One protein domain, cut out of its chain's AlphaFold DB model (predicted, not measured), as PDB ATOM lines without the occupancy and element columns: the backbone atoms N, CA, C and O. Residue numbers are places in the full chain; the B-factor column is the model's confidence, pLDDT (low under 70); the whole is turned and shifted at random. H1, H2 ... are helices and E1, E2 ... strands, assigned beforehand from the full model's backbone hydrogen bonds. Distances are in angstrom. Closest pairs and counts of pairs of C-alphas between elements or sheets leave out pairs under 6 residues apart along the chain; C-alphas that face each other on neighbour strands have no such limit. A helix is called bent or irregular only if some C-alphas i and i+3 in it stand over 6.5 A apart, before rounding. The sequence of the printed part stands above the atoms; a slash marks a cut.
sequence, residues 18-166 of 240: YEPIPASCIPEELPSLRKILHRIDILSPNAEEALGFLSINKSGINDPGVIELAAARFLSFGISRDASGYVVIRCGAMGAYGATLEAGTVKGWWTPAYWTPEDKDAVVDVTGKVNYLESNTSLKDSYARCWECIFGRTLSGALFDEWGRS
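Overview. This is residues 18 to 166 of the 240 residues of a protein of Thanatephorus cucumeris (strain AG1-IA) (UniProt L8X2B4). A small sheet of three antiparallel strands, E1, E2 and E3, has helix H3 slantwise over one face, with H2 next to H3 and H1 beyond H2. Past E3 the structure loosens: H4 lies far out, a long unnamed stretch, residues 123 to 138, swings round, and the bent helix H5 returns to graze the sheet with the residues near its bend before its end, residues 161 to 165, sticks out. The printed part has 149 residues, with named elements in the order H1 H2 H3 E1 E2 E3 H4 H5; the sheet's order is E1 - E2 - E3 and the class is mixed, helices and strands. By its radius of gyration of the C-alphas, 15.6 A, the whole is compact; it spans 41 by 41 by 24 A.

Along the chain. E1 is residues 86 to 90, 12.9 A long; E2 is 96 to 102, 19.4 A; E3 is 105 to 111, 19.7 A, ending with C-alpha 111 at (128.991, 163.236, 115.370). H3, residues 64 to 76, is 18.4 A long, H2, 47 to 53, is 10.1 A, and H1, 27 to 37, is 15.4 A, beginning with C-alpha 27 at (118.047, 143.796, 130.543). H1 is only just irregular, with C-alphas 28 and 31 6.9 A apart; H4, residues 117 to 122, 10.3 A long, is irregular, with C-alphas 118 and 121 7.9 A apart. H5, residues 139 to 165, was assigned as one helix by its hydrogen bonds but is bent, with C-alphas 150 and 153 9.4 A apart; its arms are H5a, 139 to 150, 16.4 A, and H5b, 153 to 165, 18.4 A, ending with C-alpha 165 at (134.220, 149.915, 96.663).

Arrangement. The strands form a meander, each the antiparallel neighbour of the one before. In the hairpin of E1 and E2, N 89 and O 97 are 2.8 A apart; in that of E2 and E3, N 98 and O 109 are 2.9 A apart, both within hydrogen-bond range. H2 and H3 on one face of the sheet make two layers. H3 has a height of 8.0 A over the sheet and stands at 40 degrees to E2 on the local plane; its closest C-alphas to E1 are those of Ala 71 and Val 87, 6.1 A. H2 touches H3 at a steep tilt of 44 degrees, the same way, closest at the C-alphas of Ala 50 and Ala 70, 6.5 A; H3 does so with residues 67 to 71 alone. H1 touches H2, about perpendicular at 83 degrees, closest at the C-alphas of Pro 27 and Phe 53, 4.6 A; H1 is not on the sheet. H5a only grazes the sheet with residues 148 to 150, and H5b with 153 to 155. The arms touch at a steep tilt of 54 degrees, opposite ways, the C-alphas of Glu 148 and Ser 156 being closest at 5.9 A. H4 touches no helix. In H2, H3 and H5a every O i to N i+4 pair is within hydrogen-bond range; H1 has 4 of 7, H5b 6 of 9, and H4 0 of 2, with 1 of 3 O i to N i+3 pairs.

Size, cuts and confidence. The C-alphas farthest apart, those of Gly 104 and Asn 136, are 44.6 A apart. The printed part has no cut, and the link from H4 to H5, 16 residues, is long. Residues 134 to 141, of which 139 to 141 belong to H5, and residues 161 to 166, of which 161 to 165 belong to H5, stand free. The mean pLDDT of the printed part is 72.5, and residues 114 to 166 are under 70.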
ATOM      1  N   TYR A  18     120.347 146.983 112.486       90.38
ATOM      2  CA  TYR A  18     119.327 146.658 113.474       90.38
ATOM      3  C   TYR A  18     119.105 147.828 114.426       90.38
ATOM      4  O   TYR A  18     119.998 148.208 115.187       90.38
ATOM      5  N   GLU A  19     117.892 148.367 114.390       89.69
ATOM      6  CA  GLU A  19     117.401 149.391 115.303       89.69
ATOM      7  C   GLU A  19     116.393 148.739 116.264       89.69
ATOM      8  O   GLU A  19     115.369 148.212 115.815       89.69
ATOM      9  N   PRO A  20     116.693 148.682 117.570       87.06
ATOM     10  CA  PRO A  20     115.819 148.036 118.530       87.06
ATOM     11  C   PRO A  20     114.572 148.880 118.817       87.06
ATOM     12  O   PRO A  20     114.582 150.104 118.768       87.06
ATOM     13  N   ILE A  21     113.479 148.197 119.153       85.25
ATOM     14  CA  ILE A  21     112.221 148.845 119.526       85.25
ATOM     15  C   ILE A  21     112.296 149.244 121.009       85.25
ATOM     16  O   ILE A  21     112.630 148.381 121.830       85.25
ATOM     17  N   PRO A  22     111.907 150.477 121.396       82.38
ATOM     18  CA  PRO A  22     112.034 150.964 122.772       82.38
ATOM     19  C   PRO A  22     111.475 150.017 123.843       82.38
ATOM     20  O   PRO A  22     112.100 149.804 124.880       82.38
ATOM     21  N   ALA A  23     110.321 149.395 123.578       82.06
ATOM     22  CA  ALA A  23     109.646 148.496 124.517       82.06
ATOM     23  C   ALA A  23     110.440 147.215 124.843       82.06
ATOM     24  O   ALA A  23     110.222 146.615 125.891       82.06
ATOM     25  N   SER A  24     111.356 146.800 123.965       83.44
ATOM     26  CA  SER A  24     112.176 145.592 124.128       83.44
ATOM     27  C   SER A  24     113.568 145.885 124.693       83.44
ATOM     28  O   SER A  24     114.369 144.969 124.848       83.44
ATOM     29  N   CYS A  25     113.883 147.146 124.999       89.44
ATOM     30  CA  CYS A  25     115.210 147.562 125.455       89.44
ATOM     31  C   CYS A  25     115.353 147.435 126.975       89.44
ATOM     32  O   CYS A  25     115.626 148.408 127.683       89.44
ATOM     33  N   ILE A  26     115.126 146.217 127.462       93.56
ATOM     34  CA  ILE A  26     115.231 145.832 128.868       93.56
ATOM     35  C   ILE A  26     116.363 144.811 129.059       93.56
ATOM     36  O   ILE A  26     116.722 144.105 128.108       93.56
ATOM     37  N   PRO A  27     116.931 144.702 130.269       93.88
ATOM     38  CA  PRO A  27     118.047 143.796 130.543       93.88
ATOM     39  C   PRO A  27     117.758 142.330 130.201       93.88
ATOM     40  O   PRO A  27     118.644 141.600 129.753       93.88
ATOM     41  N   GLU A  28     116.508 141.903 130.373       95.88
ATOM     42  CA  GLU A  28     116.041 140.539 130.131       95.88
ATOM     43  C   GLU A  28     116.135 140.137 128.652       95.88
ATOM     44  O   GLU A  28     116.294 138.955 128.350       95.88
ATOM     45  N   GLU A  29     116.108 141.107 127.734       94.38
ATOM     46  CA  GLU A  29     116.204 140.879 126.287       94.38
ATOM     47  C   GLU A  29     117.640 140.951 125.752       94.38
ATOM     48  O   GLU A  29     117.910 140.548 124.615       94.38
ATOM     49  N   LEU A  30     118.611 141.384 126.564       94.44
ATOM     50  CA  LEU A  30     120.017 141.414 126.156       94.44
ATOM     51  C   LEU A  30     120.546 140.034 125.695       94.44
ATOM     52  O   LEU A  30     121.259 139.979 124.686       94.44
ATOM     53  N   PRO A  31     120.216 138.895 126.341       95.19
ATOM     54  CA  PRO A  31     120.606 137.573 125.847       95.19
ATOM     55  C   PRO A  31     120.015 137.243 124.471       95.19
ATOM     56  O   PRO A  31     120.682 136.589 123.667       95.19
ATOM     57  N   SER A  32     118.785 137.683 124.189       93.88
ATOM     58  CA  SER A  32     118.142 137.532 122.877       93.88
ATOM     59  C   SER A  32     118.881 138.351 121.824       93.88
ATOM     60  O   SER A  32     119.247 137.814 120.777       93.88
ATOM     61  N   LEU A  33     119.196 139.611 122.140       94.25
ATOM     62  CA  LEU A  33     119.973 140.494 121.275       94.25
ATOM     63  C   LEU A  33     121.335 139.874 120.929       94.25
ATOM     64  O   LEU A  33     121.680 139.757 119.755       94.25
ATOM     65  N   ARG A  34     122.077 139.365 121.921       94.38
ATOM     66  CA  ARG A  34     123.392 138.723 121.710       94.38
ATOM     67  C   ARG A  34     123.358 137.570 120.705       94.38
ATOM     68  O   ARG A  34     124.329 137.365 119.981       94.38
ATOM     69  N   LYS A  35     122.248 136.831 120.616       93.94
ATOM     70  CA  LYS A  35     122.099 135.732 119.647       93.94
ATOM     71  C   LYS A  35     122.034 136.219 118.203       93.94
ATOM     72  O   LYS A  35     122.323 135.425 117.313       93.94
ATOM     73  N   ILE A  36     121.664 137.474 117.957       92.94
ATOM     74  CA  ILE A  36     121.537 138.029 116.604       92.94
ATOM     75  C   ILE A  36     122.677 138.983 116.225       92.94
ATOM     76  O   ILE A  36     122.861 139.217 115.035       92.94
ATOM     77  N   LEU A  37     123.479 139.469 117.185       92.75
ATOM     78  CA  LEU A  37     124.544 140.459 116.933       92.75
ATOM     79  C   LEU A  37     125.563 140.027 115.859       92.75
ATOM     80  O   LEU A  37     125.995 140.836 115.046       92.75
ATOM     81  N   HIS A  38     125.888 138.737 115.779       91.69
ATOM     82  CA  HIS A  38     126.809 138.204 114.766       91.69
ATOM     83  C   HIS A  38     126.246 138.206 113.327       91.69
ATOM     84  O   HIS A  38     126.949 137.828 112.390       91.69
ATOM     85  N   ARG A  39     124.958 138.529 113.150       90.25
ATOM     86  CA  ARG A  39     124.260 138.564 111.850       90.25
ATOM     87  C   ARG A  39     123.940 139.976 111.380       90.25
ATOM     88  O   ARG A  39     123.382 140.124 110.299       90.25
ATOM     89  N   ILE A  40     124.220 140.974 112.210       89.94
ATOM     90  CA  ILE A  40     123.985 142.378 111.896       89.94
ATOM     91  C   ILE A  40     125.337 143.044 111.672       89.94
ATOM     92  O   ILE A  40     126.305 142.727 112.363       89.94
ATOM     93  N   ASP A  41     125.391 143.962 110.720       87.56
ATOM     94  CA  ASP A  41     126.597 144.734 110.440       87.56
ATOM     95  C   ASP A  41     126.650 145.978 111.333       87.56
ATOM     96  O   ASP A  41     127.724 146.380 111.781       87.56
ATOM     97  N   ILE A  42     125.483 146.561 111.643       90.25
ATOM     98  CA  ILE A  42     125.361 147.728 112.520       90.25
ATOM     99  C   ILE A  42     124.236 147.547 113.539       90.25
ATOM    100  O   ILE A  42     123.093 147.254 113.184       90.25
ATOM    101  N   LEU A  43     124.549 147.804 114.807       93.62
ATOM    102  CA  LEU A  43     123.582 147.976 115.890       93.62
ATOM    103  C   LEU A  43     123.339 149.476 116.122       93.62
ATOM    104  O   LEU A  43     124.292 150.192 116.428       93.62
ATOM    105  N   SER A  44     122.094 149.956 116.013       93.50
ATOM    106  CA  SER A  44     121.771 151.387 116.155       93.50
ATOM    107  C   SER A  44     120.656 151.715 117.166       93.50
ATOM    108  O   SER A  44     119.551 152.078 116.771       93.50
ATOM    109  N   PRO A  45     120.910 151.585 118.479       93.94
ATOM    110  CA  PRO A  45     119.972 151.976 119.527       93.94
ATOM    111  C   PRO A  45     119.959 153.492 119.759       93.94
ATOM    112  O   PRO A  45     120.956 154.191 119.567       93.94
ATOM    113  N   ASN A  46     118.855 153.997 120.301       91.69
ATOM    114  CA  ASN A  46     118.855 155.246 121.057       91.69
ATOM    115  C   ASN A  46     119.700 155.116 122.336       91.69
ATOM    116  O   ASN A  46     119.874 154.028 122.886       91.69
ATOM    117  N   ALA A  47     120.151 156.241 122.889       90.81
ATOM    118  CA  ALA A  47     120.879 156.260 124.155       90.81
ATOM    119  C   ALA A  47     120.073 155.622 125.307       90.81
ATOM    120  O   ALA A  47     120.603 154.793 126.042       90.81
ATOM    121  N   GLU A  48     118.773 155.904 125.426       90.81
ATOM    122  CA  GLU A  48     117.926 155.287 126.463       90.81
ATOM    123  C   GLU A  48     117.810 153.766 126.325       90.81
ATOM    124  O   GLU A  48     117.748 153.051 127.329       90.81
ATOM    125  N   GLU A  49     117.782 153.284 125.085       92.31
ATOM    126  CA  GLU A  49     117.671 151.870 124.731       92.31
ATOM    127  C   GLU A  49     118.981 151.137 125.021       92.31
ATOM    128  O   GLU A  49     118.981 150.083 125.657       92.31
ATOM    129  N   ALA A  50     120.107 151.736 124.624       93.69
ATOM    130  CA  ALA A  50     121.451 151.244 124.897       93.69
ATOM    131  C   ALA A  50     121.686 151.053 126.402       93.69
ATOM    132  O   ALA A  50     122.126 149.989 126.841       93.69
ATOM    133  N   LEU A  51     121.351 152.071 127.201       94.69
ATOM    134  CA  LEU A  51     121.481 152.006 128.657       94.69
ATOM    135  C   LEU A  51     120.477 151.026 129.276       94.69
ATOM    136  O   LEU A  51     120.825 150.330 130.230       94.69
ATOM    137  N   GLY A  52     119.271 150.927 128.705       93.94
ATOM    138  CA  GLY A  52     118.244 149.967 129.104       93.94
ATOM    139  C   GLY A  52     118.699 148.514 128.970       93.94
ATOM    140  O   GLY A  52     118.645 147.769 129.945       93.94
ATOM    141  N   PHE A  53     119.244 148.129 127.813       94.31
ATOM    142  CA  PHE A  53     119.801 146.788 127.595       94.31
ATOM    143  C   PHE A  53     120.926 146.435 128.571       94.31
ATOM    144  O   PHE A  53     121.042 145.288 128.994       94.31
ATOM    145  N   LEU A  54     121.785 147.401 128.898       94.25
ATOM    146  CA  LEU A  54     122.994 147.173 129.693       94.25
ATOM    147  C   LEU A  54     122.782 147.356 131.204       94.25
ATOM    148  O   LEU A  54     123.758 147.274 131.957       94.25
ATOM    149  N   SER A  55     121.546 147.628 131.640       93.38
ATOM    150  CA  SER A  55     121.210 148.002 133.021       93.38
ATOM    151  C   SER A  55     122.062 149.160 133.559       93.38
ATOM    152  O   SER A  55     122.411 149.188 134.740       93.38
ATOM    153  N   ILE A  56     122.450 150.103 132.695       91.06
ATOM    154  CA  ILE A  56     123.235 151.277 133.090       91.06
ATOM    155  C   ILE A  56     122.271 152.384 133.524       91.06
ATOM    156  O   ILE A  56     121.198 152.562 132.946       91.06
ATOM    157  N   ASN A  57     122.647 153.142 134.556       88.75
ATOM    158  CA  ASN A  57     121.818 154.231 135.062       88.75
ATOM    159  C   ASN A  57     121.588 155.307 133.982       88.75
ATOM    160  O   ASN A  57     122.531 155.928 133.491       88.75
ATOM    161  N   LYS A  58     120.313 155.567 133.670       86.06
ATOM    162  CA  LYS A  58     119.881 156.559 132.675       86.06
ATOM    163  C   LYS A  58     120.134 158.009 133.099       86.06
ATOM    164  O   LYS A  58     120.107 158.887 132.247       86.06
ATOM    165  N   SER A  59     120.436 158.289 134.370       84.25
ATOM    166  CA  SER A  59     120.825 159.642 134.803       84.25
ATOM    167  C   SER A  59     122.103 160.138 134.115       84.25
ATOM    168  O   SER A  59     122.299 161.342 133.990       84.25
ATOM    169  N   GLY A  60     122.955 159.215 133.657       82.12
ATOM    170  CA  GLY A  60     124.167 159.502 132.893       82.12
ATOM    171  C   GLY A  60     123.955 159.590 131.381       82.12
ATOM    172  O   GLY A  60     124.931 159.590 130.649       82.12
ATOM    173  N   ILE A  61     122.716 159.645 130.880       86.31
ATOM    174  CA  ILE A  61     122.453 159.650 129.430       86.31
ATOM    175  C   ILE A  61     123.086 160.836 128.691       86.31
ATOM    176  O   ILE A  61     123.413 160.722 127.513       86.31
ATOM    177  N   ASN A  62     123.286 161.948 129.399       87.44
ATOM    178  CA  ASN A  62     123.919 163.149 128.862       87.44
ATOM    179  C   ASN A  62     125.448 163.165 129.051       87.44
ATOM    180  O   ASN A  62     126.090 164.160 128.725       87.44
ATOM    181  N   ASP A  63     126.028 162.106 129.619       92.88
ATOM    182  CA  ASP A  63     127.469 161.966 129.816       92.88
ATOM    183  C   ASP A  63     128.076 161.182 128.638       92.88
ATOM    184  O   ASP A  63     127.776 159.992 128.475       92.88
ATOM    185  N   PRO A  64     128.952 161.803 127.822       92.81
ATOM    186  CA  PRO A  64     129.635 161.119 126.732       92.81
ATOM    187  C   PRO A  64     130.339 159.829 127.169       92.81
ATOM    188  O   PRO A  64     130.238 158.819 126.475       92.81
ATOM    189  N   GLY A  65     130.977 159.815 128.344       94.81
ATOM    190  CA  GLY A  65     131.722 158.648 128.824       94.81
ATOM    191  C   GLY A  65     130.824 157.439 129.098       94.81
ATOM    192  O   GLY A  65     131.229 156.293 128.892       94.81
ATOM    193  N   VAL A  66     129.573 157.676 129.503       95.44
ATOM    194  CA  VAL A  66     128.577 156.617 129.717       95.44
ATOM    195  C   VAL A  66     128.136 156.001 128.387       95.44
ATOM    196  O   VAL A  66     127.988 154.780 128.294       95.44
ATOM    197  N   ILE A  67     127.977 156.820 127.346       95.50
ATOM    198  CA  ILE A  67     127.637 156.361 125.994       95.50
ATOM    199  C   ILE A  67     128.796 155.577 125.371       95.50
ATOM    200  O   ILE A  67     128.586 154.494 124.822       95.50
ATOM    201  N   GLU A  68     130.022 156.073 125.517       95.88
ATOM    202  CA  GLU A  68     131.239 155.398 125.055       95.88
ATOM    203  C   GLU A  68     131.398 154.021 125.712       95.88
ATOM    204  O   GLU A  68     131.630 153.016 125.033       95.88
ATOM    205  N   LEU A  69     131.179 153.943 127.029       95.88
ATOM    206  CA  LEU A  69     131.180 152.684 127.770       95.88
ATOM    207  C   LEU A  69     130.095 151.720 127.269       95.88
ATOM    208  O   LEU A  69     130.351 150.520 127.128       95.88
ATOM    209  N   ALA A  70     128.887 152.222 127.007       96.38
ATOM    210  CA  ALA A  70     127.792 151.410 126.488       96.38
ATOM    211  C   ALA A  70     128.135 150.819 125.111       96.38
ATOM    212  O   ALA A  70     127.981 149.614 124.896       96.38
ATOM    213  N   ALA A  71     128.673 151.633 124.205       95.00
ATOM    214  CA  ALA A  71     129.108 151.187 122.885       95.00
ATOM    215  C   ALA A  71     130.233 150.145 122.968       95.00
ATOM    216  O   ALA A  71     130.152 149.098 122.321       95.00
ATOM    217  N   ALA A  72     131.236 150.372 123.821       95.38
ATOM    218  CA  ALA A  72     132.314 149.412 124.052       95.38
ATOM    219  C   ALA A  72     131.786 148.058 124.564       95.38
ATOM    220  O   ALA A  72     132.247 147.002 124.124       95.38
ATOM    221  N   ARG A  73     130.774 148.063 125.444       95.75
ATOM    222  CA  ARG A  73     130.117 146.827 125.905       95.75
ATOM    223  C   ARG A  73     129.409 146.096 124.771       95.75
ATOM    224  O   ARG A  73     129.562 144.880 124.674       95.75
ATOM    225  N   PHE A  74     128.689 146.797 123.900       95.44
ATOM    226  CA  PHE A  74     128.056 146.158 122.746       95.44
ATOM    227  C   PHE A  74     129.074 145.542 121.784       95.44
ATOM    228  O   PHE A  74     128.900 144.392 121.383       95.44
ATOM    229  N   LEU A  75     130.168 146.249 121.486       93.88
ATOM    230  CA  LEU A  75     131.262 145.711 120.669       93.88
ATOM    231  C   LEU A  75     131.890 144.462 121.301       93.88
ATOM    232  O   LEU A  75     132.197 143.505 120.594       93.88
ATOM    233  N   SER A  76     132.003 144.418 122.634       93.81
ATOM    234  CA  SER A  76     132.535 143.249 123.351       93.81
ATOM    235  C   SER A  76     131.686 141.981 123.184       93.81
ATOM    236  O   SER A  76     132.185 140.873 123.382       93.81
ATOM    237  N   PHE A  77     130.411 142.116 122.802       93.44
ATOM    238  CA  PHE A  77     129.545 140.972 122.517       93.44
ATOM    239  C   PHE A  77     129.763 140.365 121.127       93.44
ATOM    240  O   PHE A  77     129.266 139.264 120.887       93.44
ATOM    241  N   GLY A  78     130.508 141.042 120.247       90.56
ATOM    242  CA  GLY A  78     130.744 140.625 118.868       90.56
ATOM    243  C   GLY A  78     129.592 141.024 117.946       90.56
ATOM    244  O   GLY A  78     128.515 140.429 117.987       90.56
ATOM    245  N   ILE A  79     129.838 142.026 117.104       89.19
ATOM    246  CA  ILE A  79     128.911 142.505 116.070       89.19
ATOM    247  C   ILE A  79     129.519 142.197 114.711       89.19
ATOM    248  O   ILE A  79     130.723 142.362 114.531       89.19
ATOM    249  N   SER A  80     128.695 141.762 113.762       87.25
ATOM    250  CA  SER A  80     129.133 141.078 112.545       87.25
ATOM    251  C   SER A  80     129.760 139.707 112.832       87.25
ATOM    252  O   SER A  80     130.089 139.331 113.961       87.25
ATOM    253  N   ARG A  81     129.893 138.914 111.771       82.25
ATOM    254  CA  ARG A  81     130.375 137.529 111.790       82.25
ATOM    255  C   ARG A  81     131.830 137.402 112.248       82.25
ATOM    256  O   ARG A  81     132.235 136.352 112.730       82.25
ATOM    257  N   ASP A  82     132.593 138.465 112.055       82.81
ATOM    258  CA  ASP A  82     134.033 138.618 112.246       82.81
ATOM    259  C   ASP A  82     134.376 139.651 113.334       82.81
ATOM    260  O   ASP A  82     135.538 140.016 113.485       82.81
ATOM    261  N   ALA A  83     133.381 140.102 114.108       83.44
ATOM    262  CA  ALA A  83     133.535 141.132 115.136       83.44
ATOM    263  C   ALA A  83     134.043 142.495 114.608       83.44
ATOM    264  O   ALA A  83     134.557 143.292 115.390       83.44
ATOM    265  N   SER A  84     133.886 142.769 113.307       81.88
ATOM    266  CA  SER A  84     134.251 144.041 112.659       81.88
ATOM    267  C   SER A  84     133.072 145.013 112.507       81.88
ATOM    268  O   SER A  84     133.208 146.084 111.916       81.88
ATOM    269  N   GLY A  85     131.901 144.642 113.031       85.69
ATOM    270  CA  GLY A  85     130.689 145.441 112.919       85.69
ATOM    271  C   GLY A  85     130.723 146.723 113.748       85.69
ATOM    272  O   GLY A  85     131.638 146.988 114.531       85.69
ATOM    273  N   TYR A  86     129.679 147.527 113.580       90.75
ATOM    274  CA  TYR A  86     129.598 148.870 114.143       90.75
ATOM    275  C   TYR A  86     128.487 148.984 115.188       90.75
ATOM    276  O   TYR A  86     127.433 148.352 115.091       90.75
ATOM    277  N   VAL A  87     128.698 149.859 116.169       93.25
ATOM    278  CA  VAL A  87     127.648 150.354 117.068       93.25
ATOM    279  C   VAL A  87     127.469 151.833 116.814       93.25
ATOM    280  O   VAL A  87     128.453 152.570 116.794       93.25
ATOM    281  N   VAL A  88     126.223 152.275 116.671       93.19
ATOM    282  CA  VAL A  88     125.888 153.693 116.552       93.19
ATOM    283  C   VAL A  88     124.772 154.056 117.512       93.19
ATOM    284  O   VAL A  88     123.606 153.754 117.272       93.19
ATOM    285  N   ILE A  89     125.136 154.716 118.606       92.69
ATOM    286  CA  ILE A  89     124.191 155.156 119.629       92.69
ATOM    287  C   ILE A  89     123.696 156.556 119.277       92.69
ATOM    288  O   ILE A  89     124.484 157.498 119.181       92.69
ATOM    289  N   ARG A  90     122.382 156.698 119.099       91.62
ATOM    290  CA  ARG A  90     121.734 157.983 118.804       91.62
ATOM    291  C   ARG A  90     121.411 158.711 120.111       91.62
ATOM    292  O   ARG A  90     120.648 158.205 120.933       91.62
ATOM    293  N   CYS A  91     121.968 159.907 120.297       88.50
ATOM    294  CA  CYS A  91     121.970 160.656 121.562       88.50
ATOM    295  C   CYS A  91     121.218 162.000 121.482       88.50
ATOM    296  O   CYS A  91     121.484 162.917 122.261       88.50
ATOM    297  N   GLY A  92     120.284 162.147 120.538       84.75
ATOM    298  CA  GLY A  92     119.440 163.339 120.412       84.75
ATOM    299  C   GLY A  92     120.257 164.628 120.282       84.75
ATOM    300  O   GLY A  92     120.990 164.806 119.312       84.75
ATOM    301  N   ALA A  93     120.149 165.523 121.267       80.44
ATOM    302  CA  ALA A  93     120.838 166.818 121.274       80.44
ATOM    303  C   ALA A  93     122.375 166.715 121.333       80.44
ATOM    304  O   ALA A  93     123.061 167.638 120.902       80.44
ATOM    305  N   MET A  94     122.926 165.601 121.828       83.81
ATOM    306  CA  MET A  94     124.375 165.347 121.786       83.81
ATOM    307  C   MET A  94     124.851 164.857 120.413       83.81
ATOM    308  O   MET A  94     126.051 164.721 120.190       83.81
ATOM    309  N   GLY A  95     123.921 164.581 119.494       86.62
ATOM    310  CA  GLY A  95     124.197 163.972 118.203       86.62
ATOM    311  C   GLY A  95     124.215 162.453 118.290       86.62
ATOM    312  O   GLY A  95     123.257 161.851 118.775       86.62
ATOM    313  N   ALA A  96     125.279 161.824 117.803       87.19
ATOM    314  CA  ALA A  96     125.427 160.373 117.795       87.19
ATOM    315  C   ALA A  96     126.872 159.958 118.082       87.19
ATOM    316  O   ALA A  96     127.816 160.662 117.721       87.19
ATOM    317  N   TYR A  97     127.038 158.791 118.695       89.19
ATOM    318  CA  TYR A  97     128.340 158.174 118.917       89.19
ATOM    319  C   TYR A  97     128.454 156.892 118.103       89.19
ATOM    320  O   TYR A  97     127.647 155.977 118.269       89.19
ATOM    321  N   GLY A  98     129.456 156.824 117.229       89.19
ATOM    322  CA  GLY A  98     129.794 155.618 116.482       89.19
ATOM    323  C   GLY A  98     131.046 154.959 117.041       89.19
ATOM    324  O   GLY A  98     131.970 155.652 117.462       89.19
ATOM    325  N   ALA A  99     131.091 153.628 117.034       89.81
ATOM    326  CA  ALA A  99     132.284 152.875 117.385       89.81
ATOM    327  C   ALA A  99     132.389 151.543 116.634       89.81
ATOM    328  O   ALA A  99     131.386 150.937 116.257       89.81
ATOM    329  N   THR A 100     133.622 151.076 116.462       89.94
ATOM    330  CA  THR A 100     133.978 149.760 115.917       89.94
ATOM    331  C   THR A 100     135.168 149.170 116.676       89.94
ATOM    332  O   THR A 100     135.843 149.865 117.446       89.94
ATOM    333  N   LEU A 101     135.422 147.881 116.471       87.50
ATOM    334  CA  LEU A 101     136.587 147.187 116.995       87.50
ATOM    335  C   LEU A 101     137.639 147.050 115.887       87.50
ATOM    336  O   LEU A 101     137.469 146.280 114.947       87.50
ATOM    337  N   GLU A 102     138.761 147.757 116.018       82.25
ATOM    338  CA  GLU A 102     139.880 147.661 115.079       82.25
ATOM    339  C   GLU A 102     141.112 147.113 115.800       82.25
ATOM    340  O   GLU A 102     141.577 147.687 116.786       82.25
ATOM    341  N   ALA A 103     141.631 145.972 115.332       83.06
ATOM    342  CA  ALA A 103     142.769 145.277 115.943       83.06
ATOM    343  C   ALA A 103     142.617 145.060 117.469       83.06
ATOM    344  O   ALA A 103     143.574 145.184 118.232       83.06
ATOM    345  N   GLY A 104     141.394 144.764 117.925       83.69
ATOM    346  CA  GLY A 104     141.081 144.543 119.343       83.69
ATOM    347  C   GLY A 104     140.966 145.816 120.187       83.69
ATOM    348  O   GLY A 104     140.751 145.720 121.391       83.69
ATOM    349  N   THR A 105     141.072 147.000 119.578       87.88
ATOM    350  CA  THR A 105     140.900 148.292 120.249       87.88
ATOM    351  C   THR A 105     139.604 148.951 119.795       87.88
ATOM    352  O   THR A 105     139.286 148.962 118.607       87.88
ATOM    353  N   VAL A 106     138.848 149.516 120.739       91.56
ATOM    354  CA  VAL A 106     137.653 150.301 120.410       91.56
ATOM    355  C   VAL A 106     138.092 151.610 119.763       91.56
ATOM    356  O   VAL A 106     138.793 152.411 120.383       91.56
ATOM    357  N   LYS A 107     137.665 151.835 118.522       87.69
ATOM    358  CA  LYS A 107     137.754 153.133 117.855       87.69
ATOM    359  C   LYS A 107     136.365 153.727 117.776       87.69
ATOM    360  O   LYS A 107     135.484 153.122 117.175       87.69
ATOM    361  N   GLY A 108     136.186 154.906 118.357       86.25
ATOM    362  CA  GLY A 108     134.915 155.612 118.309       86.25
ATOM    363  C   GLY A 108     135.068 157.086 117.991       86.25
ATOM    364  O   GLY A 108     136.166 157.643 118.027       86.25
ATOM    365  N   TRP A 109     133.952 157.703 117.632       90.06
ATOM    366  CA  TRP A 109     133.881 159.086 117.192       90.06
ATOM    367  C   TRP A 109     132.491 159.654 117.484       90.06
ATOM    368  O   TRP A 109     131.468 158.973 117.379       90.06
ATOM    369  N   TRP A 110     132.465 160.937 117.830       85.81
ATOM    370  CA  TRP A 110     131.235 161.693 118.011       85.81
ATOM    371  C   TRP A 110     130.879 162.441 116.733       85.81
ATOM    372  O   TRP A 110     131.724 163.096 116.119       85.81
ATOM    373  N   THR A 111     129.604 162.383 116.378       80.50
ATOM    374  CA  THR A 111     128.991 163.236 115.370       80.50
ATOM    375  C   THR A 111     128.075 164.228 116.092       80.50
ATOM    376  O   THR A 111     127.222 163.782 116.859       80.50
ATOM    377  N   PRO A 112     128.197 165.548 115.853       77.25
ATOM    378  CA  PRO A 112     127.302 166.538 116.451       77.25
ATOM    379  C   PRO A 112     125.856 166.374 115.963       77.25
ATOM    380  O   PRO A 112     125.607 165.836 114.882       77.25
ATOM    381  N   ALA A 113     124.894 166.871 116.742       76.12
ATOM    382  CA  ALA A 113     123.504 166.942 116.303       76.12
ATOM    383  C   ALA A 113     123.379 167.802 115.039       76.12
ATOM    384  O   ALA A 113     124.066 168.813 114.895       76.12
ATOM    385  N   TYR A 114     122.498 167.391 114.127       63.47
ATOM    386  CA  TYR A 114     122.296 168.106 112.868       63.47
ATOM    387  C   TYR A 114     121.672 169.492 113.087       63.47
ATOM    388  O   TYR A 114     122.077 170.451 112.442       63.47
ATOM    389  N   TRP A 115     120.694 169.585 113.989       65.25
ATOM    390  CA  TRP A 115     120.005 170.825 114.354       65.25
ATOM    391  C   TRP A 115     120.461 171.269 115.735       65.25
ATOM    392  O   TRP A 115     120.473 170.475 116.685       65.25
ATOM    393  N   THR A 116     120.804 172.547 115.854       59.84
ATOM    394  CA  THR A 116     121.107 173.166 117.140       59.84
ATOM    395  C   THR A 116     119.844 173.818 117.720       59.84
ATOM    396  O   THR A 116     118.817 173.921 117.043       59.84
ATOM    397  N   PRO A 117     119.850 174.248 118.995       56.75
ATOM    398  CA  PRO A 117     118.718 174.955 119.584       56.75
ATOM    399  C   PRO A 117     118.285 176.213 118.818       56.75
ATOM    400  O   PRO A 117     117.148 176.650 118.983       56.75
ATOM    401  N   GLU A 118     119.173 176.770 117.997       56.62
ATOM    402  CA  GLU A 118     118.929 177.922 117.132       56.62
ATOM    403  C   GLU A 118     118.133 177.562 115.860       56.62
ATOM    404  O   GLU A 118     117.500 178.439 115.281       56.62
ATOM    405  N   ASP A 119     118.083 176.279 115.480       55.50
ATOM    406  CA  ASP A 119     117.368 175.756 114.303       55.50
ATOM    407  C   ASP A 119     116.022 175.086 114.658       55.50
ATOM    408  O   ASP A 119     115.391 174.438 113.820       55.50
ATOM    409  N   LYS A 120     115.569 175.212 115.917       48.97
ATOM    410  CA  LYS A 120     114.376 174.526 116.462       48.97
ATOM    411  C   LYS A 120     113.101 174.741 115.647       48.97
ATOM    412  O   LYS A 120     112.276 173.834 115.581       48.97
ATOM    413  N   ASP A 121     112.962 175.898 115.005       45.47
ATOM    414  CA  ASP A 121     111.778 176.253 114.215       45.47
ATOM    415  C   ASP A 121     111.669 175.462 112.894       45.47
ATOM    416  O   ASP A 121     110.620 175.470 112.250       45.47
ATOM    417  N   ALA A 122     112.727 174.743 112.495       47.81
ATOM    418  CA  ALA A 122     112.742 173.865 111.324       47.81
ATOM    419  C   ALA A 122     112.425 172.389 111.651       47.81
ATOM    420  O   ALA A 122     112.357 171.557 110.741       47.81
ATOM    421  N   VAL A 123     112.234 172.039 112.929       41.56
ATOM    422  CA  VAL A 123     112.073 170.648 113.380       41.56
ATOM    423  C   VAL A 123     110.590 170.311 113.552       41.56
ATOM    424  O   VAL A 123     109.950 170.708 114.522       41.56
ATOM    425  N   VAL A 124     110.039 169.564 112.591       47.00
ATOM    426  CA  VAL A 124     108.595 169.265 112.506       47.00
ATOM    427  C   VAL A 124     108.159 168.100 113.416       47.00
ATOM    428  O   VAL A 124     107.004 168.066 113.829       47.00
ATOM    429  N   ASP A 125     109.046 167.169 113.781       37.38
ATOM    430  CA  ASP A 125     108.782 166.102 114.766       37.38
ATOM    431  C   ASP A 125     110.120 165.429 115.151       37.38
ATOM    432  O   ASP A 125     110.923 165.124 114.271       37.38
ATOM    433  N   VAL A 126     110.386 165.209 116.446       42.28
ATOM    434  CA  VAL A 126     111.584 164.486 116.949       42.28
ATOM    435  C   VAL A 126     111.273 163.051 117.369       42.28
ATOM    436  O   VAL A 126     112.177 162.299 117.733       42.28
ATOM    437  N   THR A 127     110.002 162.646 117.322       38.25
ATOM    438  CA  THR A 127     109.669 161.229 117.423       38.25
ATOM    439  C   THR A 127     110.000 160.570 116.094       38.25
ATOM    440  O   THR A 127     109.700 161.121 115.040       38.25
ATOM    441  N   GLY A 128     110.645 159.402 116.130       38.66
ATOM    442  CA  GLY A 128     110.955 158.581 114.960       38.66
ATOM    443  C   GLY A 128     109.708 158.069 114.231       38.66
ATOM    444  O   GLY A 128     109.517 156.866 114.081       38.66
ATOM    445  N   LYS A 129     108.850 158.966 113.743       29.27
ATOM    446  CA  LYS A 129     107.951 158.683 112.640       29.27
ATOM    447  C   LYS A 129     108.815 158.587 111.400       29.27
ATOM    448  O   LYS A 129     109.044 159.561 110.690       29.27
ATOM    449  N   VAL A 130     109.202 157.360 111.082       34.66
ATOM    450  CA  VAL A 130     109.314 156.946 109.686       34.66
ATOM    451  C   VAL A 130     107.896 156.984 109.096       34.66
ATOM    452  O   VAL A 130     107.280 155.959 108.828       34.66
ATOM    453  N   ASN A 131     107.328 158.183 108.959       31.73
ATOM    454  CA  ASN A 131     106.194 158.400 108.085       31.73
ATOM    455  C   ASN A 131     106.796 158.609 106.708       31.73
ATOM    456  O   ASN A 131     107.527 159.571 106.483       31.73
ATOM    457  N   TYR A 132     106.512 157.648 105.834       33.88
ATOM    458  CA  TYR A 132     106.719 157.700 104.396       33.88
ATOM    459  C   TYR A 132     106.489 159.136 103.901       33.88
ATOM    460  O   TYR A 132     105.353 159.606 103.842       33.88
ATOM    461  N   LEU A 133     107.571 159.872 103.631       30.69
ATOM    462  CA  LEU A 133     107.456 161.214 103.087       30.69
ATOM    463  C   LEU A 133     107.188 161.047 101.592       30.69
ATOM    464  O   LEU A 133     108.112 160.924 100.788       30.69
ATOM    465  N   GLU A 134     105.910 161.011 101.224       34.75
ATOM    466  CA  GLU A 134     105.477 161.252  99.852       34.75
ATOM    467  C   GLU A 134     105.820 162.699  99.477       34.75
ATOM    468  O   GLU A 134     105.031 163.628  99.612       34.75
ATOM    469  N   SER A 135     107.042 162.917  99.012       30.50
ATOM    470  CA  SER A 135     107.348 164.009  98.095       30.50
ATOM    471  C   SER A 135     108.490 163.553  97.196       30.50
ATOM    472  O   SER A 135     109.338 162.786  97.642       30.50
ATOM    473  N   ASN A 136     108.439 163.974  95.930       32.47
ATOM    474  CA  ASN A 136     109.202 163.602  94.720       32.47
ATOM    475  C   ASN A 136     110.755 163.571  94.800       32.47
ATOM    476  O   ASN A 136     111.453 163.861  93.831       32.47
ATOM    477  N   THR A 137     111.319 163.199  95.934       34.59
ATOM    478  CA  THR A 137     112.737 162.980  96.182       34.59
ATOM    479  C   THR A 137     113.006 161.488  96.100       34.59
ATOM    480  O   THR A 137     112.286 160.676  96.679       34.59
ATOM    481  N   SER A 138     114.024 161.122  95.327       33.66
ATOM    482  CA  SER A 138     114.429 159.735  95.110       33.66
ATOM    483  C   SER A 138     114.548 159.007  96.451       33.66
ATOM    484  O   SER A 138     115.100 159.562  97.398       33.66
ATOM    485  N   LEU A 139     114.091 157.752  96.541       30.11
ATOM    486  CA  LEU A 139     114.294 156.887  97.716       30.11
ATOM    487  C   LEU A 139     115.741 156.969  98.247       30.11
ATOM    488  O   LEU A 139     115.961 156.955  99.453       30.11
ATOM    489  N   LYS A 140     116.721 157.156  97.351       28.86
ATOM    490  CA  LYS A 140     118.140 157.363  97.683       28.86
ATOM    491  C   LYS A 140     118.402 158.569  98.590       28.86
ATOM    492  O   LYS A 140     119.243 158.456  99.471       28.86
ATOM    493  N   ASP A 141     117.685 159.674  98.414       31.56
ATOM    494  CA  ASP A 141     117.876 160.904  99.194       31.56
ATOM    495  C   ASP A 141     117.284 160.768 100.601       31.56
ATOM    496  O   ASP A 141     117.852 161.271 101.568       31.56
ATOM    497  N   SER A 142     116.177 160.028 100.732       32.50
ATOM    498  CA  SER A 142     115.586 159.701 102.035       32.50
ATOM    499  C   SER A 142     116.476 158.737 102.824       32.50
ATOM    500  O   SER A 142     116.735 158.970 104.003       32.50
ATOM    501  N   TYR A 143     117.034 157.712 102.165       36.91
ATOM    502  CA  TYR A 143     118.024 156.829 102.787       36.91
ATOM    503  C   TYR A 143     119.318 157.573 103.129       36.91
ATOM    504  O   TYR A 143     119.793 157.430 104.247       36.91
ATOM    505  N   ALA A 144     119.857 158.415 102.242       36.28
ATOM    506  CA  ALA A 144     121.059 159.207 102.511       36.28
ATOM    507  C   ALA A 144     120.866 160.183 103.682       36.28
ATOM    508  O   ALA A 144     121.776 160.356 104.483       36.28
ATOM    509  N   ARG A 145     119.674 160.772 103.841       38.12
ATOM    510  CA  ARG A 145     119.342 161.621 104.995       38.12
ATOM    511  C   ARG A 145     119.177 160.829 106.285       38.12
ATOM    512  O   ARG A 145     119.698 161.270 107.299       38.12
ATOM    513  N   CYS A 146     118.525 159.662 106.262       39.41
ATOM    514  CA  CYS A 146     118.527 158.742 107.406       39.41
ATOM    515  C   CYS A 146     119.956 158.327 107.769       39.41
ATOM    516  O   CYS A 146     120.304 158.315 108.942       39.41
ATOM    517  N   TRP A 147     120.804 158.065 106.776       50.06
ATOM    518  CA  TRP A 147     122.218 157.770 106.974       50.06
ATOM    519  C   TRP A 147     122.977 158.964 107.565       50.06
ATOM    520  O   TRP A 147     123.661 158.794 108.563       50.06
ATOM    521  N   GLU A 148     122.809 160.186 107.060       47.34
ATOM    522  CA  GLU A 148     123.424 161.379 107.661       47.34
ATOM    523  C   GLU A 148     122.867 161.696 109.060       47.34
ATOM    524  O   GLU A 148     123.603 162.213 109.892       47.34
ATOM    525  N   CYS A 149     121.610 161.355 109.360       43.81
ATOM    526  CA  CYS A 149     121.013 161.547 110.687       43.81
ATOM    527  C   CYS A 149     121.454 160.480 111.702       43.81
ATOM    528  O   CYS A 149     121.607 160.791 112.880       43.81
ATOM    529  N   ILE A 150     121.647 159.232 111.264       48.16
ATOM    530  CA  ILE A 150     122.091 158.118 112.117       48.16
ATOM    531  C   ILE A 150     123.609 158.184 112.321       48.16
ATOM    532  O   ILE A 150     124.094 158.007 113.433       48.16
ATOM    533  N   PHE A 151     124.360 158.472 111.261       48.12
ATOM    534  CA  PHE A 151     125.814 158.348 111.225       48.12
ATOM    535  C   PHE A 151     126.540 159.706 111.193       48.12
ATOM    536  O   PHE A 151     127.704 159.817 111.578       48.12
ATOM    537  N   GLY A 152     125.877 160.783 110.785       43.75
ATOM    538  CA  GLY A 152     126.551 162.040 110.480       43.75
ATOM    539  C   GLY A 152     127.146 162.078 109.087       43.75
ATOM    540  O   GLY A 152     127.511 161.058 108.499       43.75
ATOM    541  N   ARG A 153     127.333 163.301 108.592       37.94
ATOM    542  CA  ARG A 153     127.943 163.587 107.289       37.94
ATOM    543  C   ARG A 153     129.326 162.938 107.107       37.94
ATOM    544  O   ARG A 153     129.684 162.563 105.997       37.94
ATOM    545  N   THR A 154     130.088 162.759 108.189       36.91
ATOM    546  CA  THR A 154     131.451 162.195 108.160       36.91
ATOM    547  C   THR A 154     131.468 160.672 107.987       36.91
ATOM    548  O   THR A 154     132.231 160.154 107.174       36.91
ATOM    549  N   LEU A 155     130.605 159.939 108.695       40.12
ATOM    550  CA  LEU A 155     130.503 158.482 108.553       40.12
ATOM    551  C   LEU A 155     129.834 158.072 107.246       40.12
ATOM    552  O   LEU A 155     130.224 157.069 106.652       40.12
ATOM    553  N   SER A 156     128.860 158.861 106.784       44.97
ATOM    554  CA  SER A 156     128.228 158.629 105.489       44.97
ATOM    555  C   SER A 156     129.206 158.808 104.324       44.97
ATOM    556  O   SER A 156     128.876 158.385 103.232       44.97
ATOM    557  N   GLY A 157     130.390 159.402 104.515       38.97
ATOM    558  CA  GLY A 157     131.460 159.395 103.510       38.97
ATOM    559  C   GLY A 157     132.259 158.090 103.532       38.97
ATOM    560  O   GLY A 157     132.344 157.401 102.524       38.97
ATOM    561  N   ALA A 158     132.781 157.704 104.700       38.91
ATOM    562  CA  ALA A 158     133.646 156.528 104.842       38.91
ATOM    563  C   ALA A 158     132.916 155.194 104.589       38.91
ATOM    564  O   ALA A 158     133.416 154.352 103.846       38.91
ATOM    565  N   LEU A 159     131.710 155.020 105.145       43.59
ATOM    566  CA  LEU A 159     130.895 153.826 104.901       43.59
ATOM    567  C   LEU A 159     130.371 153.789 103.464       43.59
ATOM    568  O   LEU A 159     130.273 152.715 102.887       43.59
ATOM    569  N   PHE A 160     130.060 154.936 102.856       43.47
ATOM    570  CA  PHE A 160     129.611 154.985 101.462       43.47
ATOM    571  C   PHE A 160     130.760 154.739 100.481       43.47
ATOM    572  O   PHE A 160     130.537 154.116  99.448       43.47
ATOM    573  N   ASP A 161     131.991 155.131 100.821       41.84
ATOM    574  CA  ASP A 161     133.200 154.777 100.072       41.84
ATOM    575  C   ASP A 161     133.522 153.276 100.183       41.84
ATOM    576  O   ASP A 161     133.869 152.640  99.186       41.84
ATOM    577  N   GLU A 162     133.367 152.674 101.365       41.66
ATOM    578  CA  GLU A 162     133.560 151.233 101.580       41.66
ATOM    579  C   GLU A 162     132.458 150.395 100.899       41.66
ATOM    580  O   GLU A 162     132.733 149.413 100.198       41.66
ATOM    581  N   TRP A 163     131.207 150.849 100.991       40.69
ATOM    582  CA  TRP A 163     130.061 150.268 100.289       40.69
ATOM    583  C   TRP A 163     130.152 150.483  98.766       40.69
ATOM    584  O   TRP A 163     129.814 149.595  97.982       40.69
ATOM    585  N   GLY A 164     130.682 151.630  98.333       34.66
ATOM    586  CA  GLY A 164     130.957 151.974  96.938       34.66
ATOM    587  C   GLY A 164     132.081 151.139  96.326       34.66
ATOM    588  O   GLY A 164     131.957 150.698  95.183       34.66
ATOM    589  N   ARG A 165     133.135 150.821  97.091       33.62
ATOM    590  CA  ARG A 165     134.220 149.915  96.663       33.62
ATOM    591  C   ARG A 165     133.759 148.481  96.423       33.62
ATOM    592  O   ARG A 165     134.285 147.834  95.523       33.62
ATOM    593  N   SER A 166     132.752 148.000  97.154       34.19
ATOM    594  CA  SER A 166     132.136 146.689  96.884       34.19
ATOM    595  C   SER A 166     131.342 146.654  95.568       34.19
ATOM    596  O   SER A 166     130.934 145.585  95.119       34.19
TER     597      SER A 166